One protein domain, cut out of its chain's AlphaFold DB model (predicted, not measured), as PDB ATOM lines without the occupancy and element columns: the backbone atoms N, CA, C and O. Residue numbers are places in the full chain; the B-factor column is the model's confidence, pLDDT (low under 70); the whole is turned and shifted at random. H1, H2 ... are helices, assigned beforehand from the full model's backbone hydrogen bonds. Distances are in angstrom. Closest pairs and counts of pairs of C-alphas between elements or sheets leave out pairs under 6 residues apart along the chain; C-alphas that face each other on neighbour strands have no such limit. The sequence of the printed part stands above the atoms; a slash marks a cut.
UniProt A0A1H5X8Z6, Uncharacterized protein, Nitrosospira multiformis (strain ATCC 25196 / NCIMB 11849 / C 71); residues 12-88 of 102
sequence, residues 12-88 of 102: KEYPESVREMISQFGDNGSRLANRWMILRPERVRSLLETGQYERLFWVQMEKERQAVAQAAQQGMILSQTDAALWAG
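Overview. This is residues 12 to 88 of the 102 residues of an uncharacterized protein of Nitrosospira multiformis (strain ATCC 25196 / NCIMB 11849 / C 71) (UniProt A0A1H5X8Z6). One long helix, H4, makes the long axis; H1, H2 and H3 gather by its first half, and after it residues 74 to 79 fold back to H5, which crosses its second half. The printed part has 77 residues with five named helices, H1 to H5, and no named strand: all helix, mostly crossed. It is compact, radius of gyration of the C-alphas 13.2 A, but elongated, 40 by 22 by 17 A.

Arrangement. H4, residues 53 to 73, is the hub. Its residues 63 to 71 touch H5, residues 80 to 86, only just about perpendicular at 70.4 degrees; the closest C-alphas, Val 68 and Ala 83, are 5.2 A apart. H2, residues 26 to 39, touches H4 with residues 29 to 33 alone, at a steep tilt of 65 degrees; closest C-alphas Gly 29 and Met 61, 7.4 A. That stretch also touches H1, residues 16 to 23; closest C-alphas Ile 22 and Gly 29, 5.0 A. H3, residues 41 to 49, touches H4 only at the corner, only just, with 3 pairs of C-alphas within 8 A; closest C-alphas Leu 47 and Tyr 53, 4.7 A. In H1 to H5 every O i to N i+4 pair is within hydrogen-bond range.

Along the chain. H4 runs 30.3 A from C-alpha 53 at (195.569, 170.691, 144.260); H2 is 20.1 A long. H5 ends at C-alpha 86, (211.817, 153.021, 143.098).

Size, cuts and confidence. The printed part has no cut and no long link; no printed residue is under 70.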
ATOM      1  N   LYS A  12     183.791 164.893 137.088       92.88
ATOM      2  CA  LYS A  12     182.910 165.970 137.572       92.88
ATOM      3  C   LYS A  12     183.295 166.552 138.940       92.88
ATOM      4  O   LYS A  12     182.814 167.631 139.263       92.88
ATOM      5  N   GLU A  13     184.125 165.865 139.725       93.25
ATOM      6  CA  GLU A  13     184.638 166.370 141.008       93.25
ATOM      7  C   GLU A  13     185.732 167.430 140.807       93.25
ATOM      8  O   GLU A  13     186.019 168.210 141.711       93.25
ATOM      9  N   TYR A  14     186.352 167.467 139.625       95.56
ATOM     10  CA  TYR A  14     187.409 168.415 139.313       95.56
ATOM     11  C   TYR A  14     186.829 169.700 138.702       95.56
ATOM     12  O   TYR A  14     186.103 169.637 137.701       95.56
ATOM     13  N   PRO A  15     187.200 170.883 139.227       95.94
ATOM     14  CA  PRO A  15     186.974 172.152 138.548       95.94
ATOM     15  C   PRO A  15     187.515 172.123 137.115       95.94
ATOM     16  O   PRO A  15     188.479 171.419 136.815       95.94
ATOM     17  N   GLU A  16     186.911 172.905 136.223       95.38
ATOM     18  CA  GLU A  16     187.323 172.969 134.815       95.38
ATOM     19  C   GLU A  16     188.809 173.311 134.649       95.38
ATOM     20  O   GLU A  16     189.504 172.579 133.947       95.38
ATOM     21  N   SER A  17     189.324 174.302 135.389       94.31
ATOM     22  CA  SER A  17     190.752 174.667 135.365       94.31
ATOM     23  C   SER A  17     191.663 173.485 135.699       94.31
ATOM     24  O   SER A  17     192.673 173.247 135.037       94.31
ATOM     25  N   VAL A  18     191.271 172.688 136.694       96.38
ATOM     26  CA  VAL A  18     192.021 171.514 137.131       96.38
ATOM     27  C   VAL A  18     191.989 170.430 136.056       96.38
ATOM     28  O   VAL A  18     193.016 169.813 135.786       96.38
ATOM     29  N   ARG A  19     190.842 170.205 135.404       96.00
ATOM     30  CA  ARG A  19     190.725 169.227 134.307       96.00
ATOM     31  C   ARG A  19     191.584 169.608 133.107       96.00
ATOM     32  O   ARG A  19     192.269 168.745 132.561       96.00
ATOM     33  N   GLU A  20     191.577 170.881 132.726       94.50
ATOM     34  CA  GLU A  20     192.426 171.409 131.653       94.50
ATOM     35  C   GLU A  20     193.912 171.274 131.986       94.50
ATOM     36  O   GLU A  20     194.713 170.882 131.141       94.50
ATOM     37  N   MET A  21     194.297 171.559 133.227       95.81
ATOM     38  CA  MET A  21     195.681 171.408 133.664       95.81
ATOM     39  C   MET A  21     196.108 169.936 133.697       95.81
ATOM     40  O   MET A  21     197.201 169.623 133.234       95.81
ATOM     41  N   ILE A  22     195.251 169.008 134.140       96.25
ATOM     42  CA  ILE A  22     195.563 167.571 134.094       96.25
ATOM     43  C   ILE A  22     195.709 167.080 132.645       96.25
ATOM     44  O   ILE A  22     196.642 166.329 132.350       96.25
ATOM     45  N   SER A  23     194.836 167.516 131.731       93.12
ATOM     46  CA  SER A  23     194.866 167.068 130.332       93.12
ATOM     47  C   SER A  23     196.122 167.521 129.581       93.12
ATOM     48  O   SER A  23     196.597 166.798 128.704       93.12
ATOM     49  N   GLN A  24     196.743 168.638 129.979       93.94
ATOM     50  CA  GLN A  24     198.044 169.075 129.448       93.94
ATOM     51  C   GLN A  24     199.173 168.059 129.698       93.94
ATOM     52  O   GLN A  24     200.157 168.045 128.958       93.94
ATOM     53  N   PHE A  25     199.038 167.189 130.703       91.88
ATOM     54  CA  PHE A  25     199.999 166.122 131.003       91.88
ATOM     55  C   PHE A  25     199.641 164.766 130.366       91.88
ATOM     56  O   PHE A  25     200.356 163.782 130.585       91.88
ATOM     57  N   GLY A  26     198.558 164.698 129.584       92.25
ATOM     58  CA  GLY A  26     198.089 163.483 128.916       92.25
ATOM     59  C   GLY A  26     197.843 162.319 129.881       92.25
ATOM     60  O   GLY A  26     197.465 162.512 131.039       92.25
ATOM     61  N   ASP A  27     198.117 161.096 129.422       93.25
ATOM     62  CA  ASP A  27     197.905 159.863 130.194       93.25
ATOM     63  C   ASP A  27     198.567 159.873 131.573       93.25
ATOM     64  O   ASP A  27     198.009 159.348 132.535       93.25
ATOM     65  N   ASN A  28     199.760 160.454 131.685       92.88
ATOM     66  CA  ASN A  28     200.484 160.527 132.951       92.88
ATOM     67  C   ASN A  28     199.747 161.417 133.958       92.88
ATOM     68  O   ASN A  28     199.608 161.047 135.126       92.88
ATOM     69  N   GLY A  29     199.198 162.538 133.482       95.44
ATOM     70  CA  GLY A  29     198.353 163.408 134.288       95.44
ATOM     71  C   GLY A  29     197.107 162.683 134.786       95.44
ATOM     72  O   GLY A  29     196.847 162.636 135.990       95.44
ATOM     73  N   SER A  30     196.371 162.050 133.870       95.56
ATOM     74  CA  SER A  30     195.172 161.283 134.217       95.56
ATOM     75  C   SER A  30     195.474 160.139 135.183       95.56
ATOM     76  O   SER A  30     194.728 159.919 136.132       95.56
ATOM     77  N   ARG A  31     196.585 159.417 134.999       95.12
ATOM     78  CA  ARG A  31     197.003 158.332 135.902       95.12
ATOM     79  C   ARG A  31     197.310 158.838 137.306       95.12
ATOM     80  O   ARG A  31     196.868 158.201 138.261       95.12
ATOM     81  N   LEU A  32     198.020 159.958 137.442       96.56
ATOM     82  CA  LEU A  32     198.287 160.568 138.745       96.56
ATOM     83  C   LEU A  32     196.983 161.011 139.422       96.56
ATOM     84  O   LEU A  32     196.729 160.633 140.566       96.56
ATOM     85  N   ALA A  33     196.137 161.756 138.705       97.25
ATOM     86  CA  ALA A  33     194.869 162.260 139.227       97.25
ATOM     87  C   ALA A  33     193.952 161.112 139.673       97.25
ATOM     88  O   ALA A  33     193.454 161.109 140.800       97.25
ATOM     89  N   ASN A  34     193.813 160.086 138.830       96.81
ATOM     90  CA  ASN A  34     193.023 158.898 139.131       96.81
ATOM     91  C   ASN A  34     193.581 158.148 140.335       96.81
ATOM     92  O   ASN A  34     192.817 157.756 141.211       96.81
ATOM     93  N   ARG A  35     194.905 157.966 140.413       96.38
ATOM     94  CA  ARG A  35     195.545 157.304 141.555       96.38
ATOM     95  C   ARG A  35     195.230 158.034 142.856       96.38
ATOM     96  O   ARG A  35     194.836 157.396 143.828       96.38
ATOM     97  N   TRP A  36     195.343 159.358 142.863       97.44
ATOM     98  CA  TRP A  36     195.006 160.174 144.025       97.44
ATOM     99  C   TRP A  36     193.528 160.079 144.400       97.44
ATOM    100  O   TRP A  36     193.216 159.837 145.564       97.44
ATOM    101  N   MET A  37     192.623 160.212 143.430       97.38
ATOM    102  CA  MET A  37     191.180 160.165 143.680       97.38
ATOM    103  C   MET A  37     190.710 158.784 144.146       97.38
ATOM    104  O   MET A  37     189.852 158.691 145.017       97.38
ATOM    105  N   ILE A  38     191.278 157.706 143.603       95.31
ATOM    106  CA  ILE A  38     190.935 156.330 143.986       95.31
ATOM    107  C   ILE A  38     191.426 156.023 145.402       95.31
ATOM    108  O   ILE A  38     190.682 155.453 146.198       95.31
ATOM    109  N   LEU A  39     192.675 156.375 145.721       94.06
ATOM    110  CA  LEU A  39     193.286 155.992 146.994       94.06
ATOM    111  C   LEU A  39     192.903 156.932 148.140       94.06
ATOM    112  O   LEU A  39     192.789 156.489 149.282       94.06
ATOM    113  N   ARG A  40     192.739 158.230 147.860       96.62
ATOM    114  CA  ARG A  40     192.550 159.281 148.874       96.62
ATOM    115  C   ARG A  40     191.530 160.343 148.434       96.62
ATOM    116  O   ARG A  40     191.871 161.528 148.420       96.62
ATOM    117  N   PRO A  41     190.270 159.960 148.147       95.75
ATOM    118  CA  PRO A  41     189.256 160.887 147.638       95.75
ATOM    119  C   PRO A  41     189.026 162.087 148.567       95.75
ATOM    120  O   PRO A  41     189.018 163.222 148.103       95.75
ATOM    121  N   GLU A  42     188.937 161.870 149.885       95.19
ATOM    122  CA  GLU A  42     188.729 162.964 150.852       95.19
ATOM    123  C   GLU A  42     189.887 163.970 150.865       95.19
ATOM    124  O   GLU A  42     189.674 165.177 150.964       95.19
ATOM    125  N   ARG A  43     191.126 163.489 150.704       95.56
ATOM    126  CA  ARG A  43     192.292 164.371 150.619       95.56
ATOM    127  C   ARG A  43     192.276 165.167 149.324       95.56
ATOM    128  O   ARG A  43     192.542 166.359 149.357       95.56
ATOM    129  N   VAL A  44     191.938 164.531 148.203       96.94
ATOM    130  CA  VAL A  44     191.811 165.226 146.918       96.94
ATOM    131  C   VAL A  44     190.762 166.329 146.997       96.94
ATOM    132  O   VAL A  44     191.076 167.458 146.635       96.94
ATOM    133  N   ARG A  45     189.567 166.042 147.528       95.69
ATOM    134  CA  ARG A  45     188.524 167.063 147.710       95.69
ATOM    135  C   ARG A  45     189.013 168.221 148.562       95.69
ATOM    136  O   ARG A  45     188.881 169.365 148.152       95.69
ATOM    137  N   SER A  46     189.671 167.927 149.678       95.56
ATOM    138  CA  SER A  46     190.221 168.964 150.544       95.56
ATOM    139  C   SER A  46     191.252 169.845 149.823       95.56
ATOM    140  O   SER A  46     191.166 171.069 149.885       95.56
ATOM    141  N   LEU A  47     192.170 169.250 149.053       96.62
ATOM    142  CA  LEU A  47     193.139 170.002 148.248       96.62
ATOM    143  C   LEU A  47     192.468 170.863 147.164       96.62
ATOM    144  O   LEU A  47     192.967 171.952 146.864       96.62
ATOM    145  N   LEU A  48     191.378 170.375 146.562       96.44
ATOM    146  CA  LEU A  48     190.589 171.106 145.567       96.44
ATOM    147  C   LEU A  48     189.860 172.294 146.211       96.44
ATOM    148  O   LEU A  48     189.963 173.409 145.707       96.44
ATOM    149  N   GLU A  49     189.200 172.080 147.350       95.44
ATOM    150  CA  GLU A  49     188.490 173.116 148.112       95.44
ATOM    151  C   GLU A  49     189.423 174.240 148.574       95.44
ATOM    152  O   GLU A  49     189.049 175.411 148.552       95.44
ATOM    153  N   THR A  50     190.660 173.907 148.955       94.62
ATOM    154  CA  THR A  50     191.655 174.900 149.381       94.62
ATOM    155  C   THR A  50     192.488 175.478 148.234       94.62
ATOM    156  O   THR A  50     193.420 176.237 148.494       94.62
ATOM    157  N   GLY A  51     192.236 175.084 146.981       94.44
ATOM    158  CA  GLY A  51     192.993 175.552 145.811       94.44
ATOM    159  C   GLY A  51     194.467 175.118 145.774       94.44
ATOM    160  O   GLY A  51     195.266 175.687 145.035       94.44
ATOM    161  N   GLN A  52     194.855 174.114 146.567       95.19
ATOM    162  CA  GLN A  52     196.240 173.626 146.646       95.19
ATOM    163  C   GLN A  52     196.524 172.486 145.664       95.19
ATOM    164  O   GLN A  52     197.687 172.193 145.378       95.19
ATOM    165  N   TYR A  53     195.468 171.854 145.138       97.00
ATOM    166  CA  TYR A  53     195.569 170.691 144.260       97.00
ATOM    167  C   TYR A  53     196.508 170.930 143.075       97.00
ATOM    168  O   TYR A  53     197.419 170.137 142.869       97.00
ATOM    169  N   GLU A  54     196.332 172.021 142.322       95.81
ATOM    170  CA  GLU A  54     197.081 172.255 141.076       95.81
ATOM    171  C   GLU A  54     198.595 172.323 141.311       95.81
ATOM    172  O   GLU A  54     199.375 171.646 140.639       95.81
ATOM    173  N   ARG A  55     199.016 173.088 142.326       95.44
ATOM    174  CA  ARG A  55     200.431 173.229 142.685       95.44
ATOM    175  C   ARG A  55     201.028 171.892 143.117       95.44
ATOM    176  O   ARG A  55     202.105 171.526 142.650       95.44
ATOM    177  N   LEU A  56     200.353 171.173 144.012       96.44
ATOM    178  CA  LEU A  56     200.856 169.902 144.538       96.44
ATOM    179  C   LEU A  56     200.884 168.818 143.459       96.44
ATOM    180  O   LEU A  56     201.828 168.030 143.406       96.44
ATOM    181  N   PHE A  57     199.893 168.817 142.571       97.19
ATOM    182  CA  PHE A  57     199.845 167.949 141.403       97.19
ATOM    183  C   PHE A  57     201.051 168.185 140.491       97.19
ATOM    184  O   PHE A  57     201.759 167.238 140.154       97.19
ATOM    185  N   TRP A  58     201.348 169.446 140.159       96.25
ATOM    186  CA  TRP A  58     202.505 169.798 139.333       96.25
ATOM    187  C   TRP A  58     203.828 169.356 139.972       96.25
ATOM    188  O   TRP A  58     204.677 168.752 139.314       96.25
ATOM    189  N   VAL A  59     203.984 169.597 141.278       96.25
ATOM    190  CA  VAL A  59     205.174 169.175 142.034       96.25
ATOM    191  C   VAL A  59     205.343 167.657 141.993       96.25
ATOM    192  O   VAL A  59     206.457 167.172 141.789       96.25
ATOM    193  N   GLN A  60     204.263 166.900 142.179       97.25
ATOM    194  CA  GLN A  60     204.318 165.444 142.118       97.25
ATOM    195  C   GLN A  60     204.656 164.956 140.701       97.25
ATOM    196  O   GLN A  60     205.548 164.123 140.550       97.25
ATOM    197  N   MET A  61     204.018 165.513 139.667       96.94
ATOM    198  CA  MET A  61     204.311 165.191 138.266       96.94
ATOM    199  C   MET A  61     205.794 165.360 137.937       96.94
ATOM    200  O   MET A  61     206.399 164.475 137.328       96.94
ATOM    201  N   GLU A  62     206.390 166.470 138.369       96.88
ATOM    202  CA  GLU A  62     207.798 166.753 138.112       96.88
ATOM    203  C   GLU A  62     208.725 165.787 138.861       96.88
ATOM    204  O   GLU A  62     209.673 165.268 138.268       96.88
ATOM    205  N   LYS A  63     208.428 165.464 140.127       97.25
ATOM    206  CA  LYS A  63     209.194 164.464 140.890       97.25
ATOM    207  C   LYS A  63     209.152 163.088 140.228       97.25
ATOM    208  O   LYS A  63     210.189 162.443 140.092       97.25
ATOM    209  N   GLU A  64     207.982 162.646 139.773       97.50
ATOM    210  CA  GLU A  64     207.852 161.347 139.108       97.50
ATOM    211  C   GLU A  64     208.551 161.334 137.739       97.50
ATOM    212  O   GLU A  64     209.193 160.346 137.383       97.50
ATOM    213  N   ARG A  65     208.515 162.445 136.991       96.12
ATOM    214  CA  ARG A  65     209.273 162.595 135.738       96.12
ATOM    215  C   ARG A  65     210.785 162.523 135.973       96.12
ATOM    216  O   ARG A  65     211.498 161.874 135.206       96.12
ATOM    217  N   GLN A  66     211.275 163.160 137.034       97.75
ATOM    218  CA  GLN A  66     212.683 163.092 137.426       97.75
ATOM    219  C   GLN A  66     213.084 161.675 137.840       97.75
ATOM    220  O   GLN A  66     214.148 161.212 137.433       97.75
ATOM    221  N   ALA A  67     212.226 160.962 138.573       97.88
ATOM    222  CA  ALA A  67     212.466 159.572 138.943       97.88
ATOM    223  C   ALA A  67     212.604 158.664 137.708       97.88
ATOM    224  O   ALA A  67     213.531 157.858 137.637       97.88
ATOM    225  N   VAL A  68     211.748 158.845 136.692       97.81
ATOM    226  CA  VAL A  68     211.865 158.124 135.409       97.81
ATOM    227  C   VAL A  68     213.204 158.420 134.735       97.81
ATOM    228  O   VAL A  68     213.891 157.501 134.291       97.81
ATOM    229  N   ALA A  69     213.607 159.691 134.679       97.56
ATOM    230  CA  ALA A  69     214.878 160.078 134.074       97.56
ATOM    231  C   ALA A  69     216.085 159.481 134.824       97.56
ATOM    232  O   ALA A  69     217.028 159.011 134.189       97.56
ATOM    233  N   GLN A  70     216.050 159.458 136.159       97.31
ATOM    234  CA  GLN A  70     217.097 158.854 136.991       97.31
ATOM    235  C   GLN A  70     217.185 157.338 136.786       97.31
ATOM    236  O   GLN A  70     218.282 156.810 136.612       97.31
ATOM    237  N   ALA A  71     216.045 156.646 136.739       97.38
ATOM    238  CA  ALA A  71     215.995 155.216 136.448       97.38
ATOM    239  C   ALA A  71     216.579 154.907 135.056       97.38
ATOM    240  O   ALA A  71     217.408 154.005 134.912       97.38
ATOM    241  N   ALA A  72     216.239 155.718 134.049       96.94
ATOM    242  CA  ALA A  72     216.764 155.578 132.693       96.94
ATOM    243  C   ALA A  72     218.290 155.770 132.623       96.94
ATOM    244  O   ALA A  72     218.968 155.023 131.917       96.94
ATOM    245  N   GLN A  73     218.855 156.710 133.391       97.12
ATOM    246  CA  GLN A  73     220.313 156.892 133.496       97.12
ATOM    247  C   GLN A  73     221.026 155.666 134.087       97.12
ATOM    248  O   GLN A  73     222.202 155.447 133.807       97.12
ATOM    249  N   GLN A  74     220.315 154.850 134.868       96.19
ATOM    250  CA  GLN A  74     220.814 153.591 135.425       96.19
ATOM    251  C   GLN A  74     220.488 152.373 134.544       96.19
ATOM    252  O   GLN A  74     220.695 151.234 134.958       96.19
ATOM    253  N   GLY A  75     219.977 152.592 133.327       95.88
ATOM    254  CA  GLY A  75     219.619 151.527 132.389       95.88
ATOM    255  C   GLY A  75     218.305 150.812 132.715       95.88
ATOM    256  O   GLY A  75     218.037 149.754 132.147       95.88
ATOM    257  N   MET A  76     217.479 151.361 133.611       96.12
ATOM    258  CA  MET A  76     216.170 150.805 133.957       96.12
ATOM    259  C   MET A  76     215.067 151.456 133.117       96.12
ATOM    260  O   MET A  76     215.006 152.677 132.985       96.12
ATOM    261  N   ILE A  77     214.155 150.642 132.584       95.19
ATOM    262  CA  ILE A  77     212.941 151.116 131.907       95.19
ATOM    263  C   ILE A  77     211.774 150.893 132.864       95.19
ATOM    264  O   ILE A  77     211.283 149.774 132.997       95.19
ATOM    265  N   LEU A  78     211.365 151.955 133.553       95.00
ATOM    266  CA  LEU A  78     210.281 151.922 134.534       95.00
ATOM    267  C   LEU A  78     209.092 152.747 134.046       95.00
ATOM    268  O   LEU A  78     209.264 153.784 133.399       95.00
ATOM    269  N   SER A  79     207.879 152.306 134.387       93.56
ATOM    270  CA  SER A  79     206.708 153.178 134.286       93.56
ATOM    271  C   SER A  79     206.845 154.347 135.267       93.56
ATOM    272  O   SER A  79     207.629 154.282 136.213       93.56
ATOM    273  N   GLN A  80     206.068 155.416 135.085       93.69
ATOM    274  CA  GLN A  80     206.138 156.572 135.981       93.69
ATOM    275  C   GLN A  80     205.851 156.203 137.448       93.69
ATOM    276  O   GLN A  80     206.580 156.625 138.342       93.69
ATOM    277  N   THR A  81     204.848 155.352 137.689       93.94
ATOM    278  CA  THR A  81     204.519 154.864 139.039       93.94
ATOM    279  C   THR A  81     205.641 154.000 139.613       93.94
ATOM    280  O   THR A  81     206.005 154.169 140.774       93.94
ATOM    281  N   ASP A  82     206.212 153.097 138.812       95.75
ATOM    282  CA  ASP A  82     207.290 152.217 139.280       95.75
ATOM    283  C   ASP A  82     208.563 153.010 139.569       95.75
ATOM    284  O   ASP A  82     209.239 152.750 140.559       95.75
ATOM    285  N   ALA A  83     208.864 154.018 138.747       96.75
ATOM    286  CA  ALA A  83     209.967 154.935 138.982       96.75
ATOM    287  C   ALA A  83     209.757 155.744 140.267       96.75
ATOM    288  O   ALA A  83     210.698 155.915 141.037       96.75
ATOM    289  N   ALA A  84     208.528 156.197 140.534       95.75
ATOM    290  CA  ALA A  84     208.188 156.896 141.767       95.75
ATOM    291  C   ALA A  84     208.425 156.015 143.003       95.75
ATOM    292  O   ALA A  84     209.091 156.446 143.943       95.75
ATOM    293  N   LEU A  85     207.949 154.766 142.972       96.56
ATOM    294  CA  LEU A  85     208.178 153.787 144.038       96.56
ATOM    295  C   LEU A  85     209.666 153.473 144.213       96.56
ATOM    296  O   LEU A  85     210.168 153.461 145.335       96.56
ATOM    297  N   TRP A  86     210.377 153.263 143.108       97.12
ATOM    298  CA  TRP A  86     211.817 153.021 143.098       97.12
ATOM    299  C   TRP A  86     212.606 154.190 143.710       97.12
ATOM    300  O   TRP A  86     213.533 153.965 144.484       97.12
ATOM    301  N   ALA A  87     212.197 155.431 143.437       96.25
ATOM    302  CA  ALA A  87     212.787 156.644 144.004       96.25
ATOM    303  C   ALA A  87     212.315 156.958 145.441       96.25
ATOM    304  O   ALA A  87     212.700 157.984 146.003       96.25
ATOM    305  N   GLY A  88     211.475 156.108 146.046       96.81
ATOM    306  CA  GLY A  88     210.959 156.299 147.405       96.81
ATOM    307  C   GLY A  88     209.930 157.426 147.539       96.81
ATOM    308  O   GLY A  88     209.737 157.954 148.635       96.81
TER     309      GLY A  88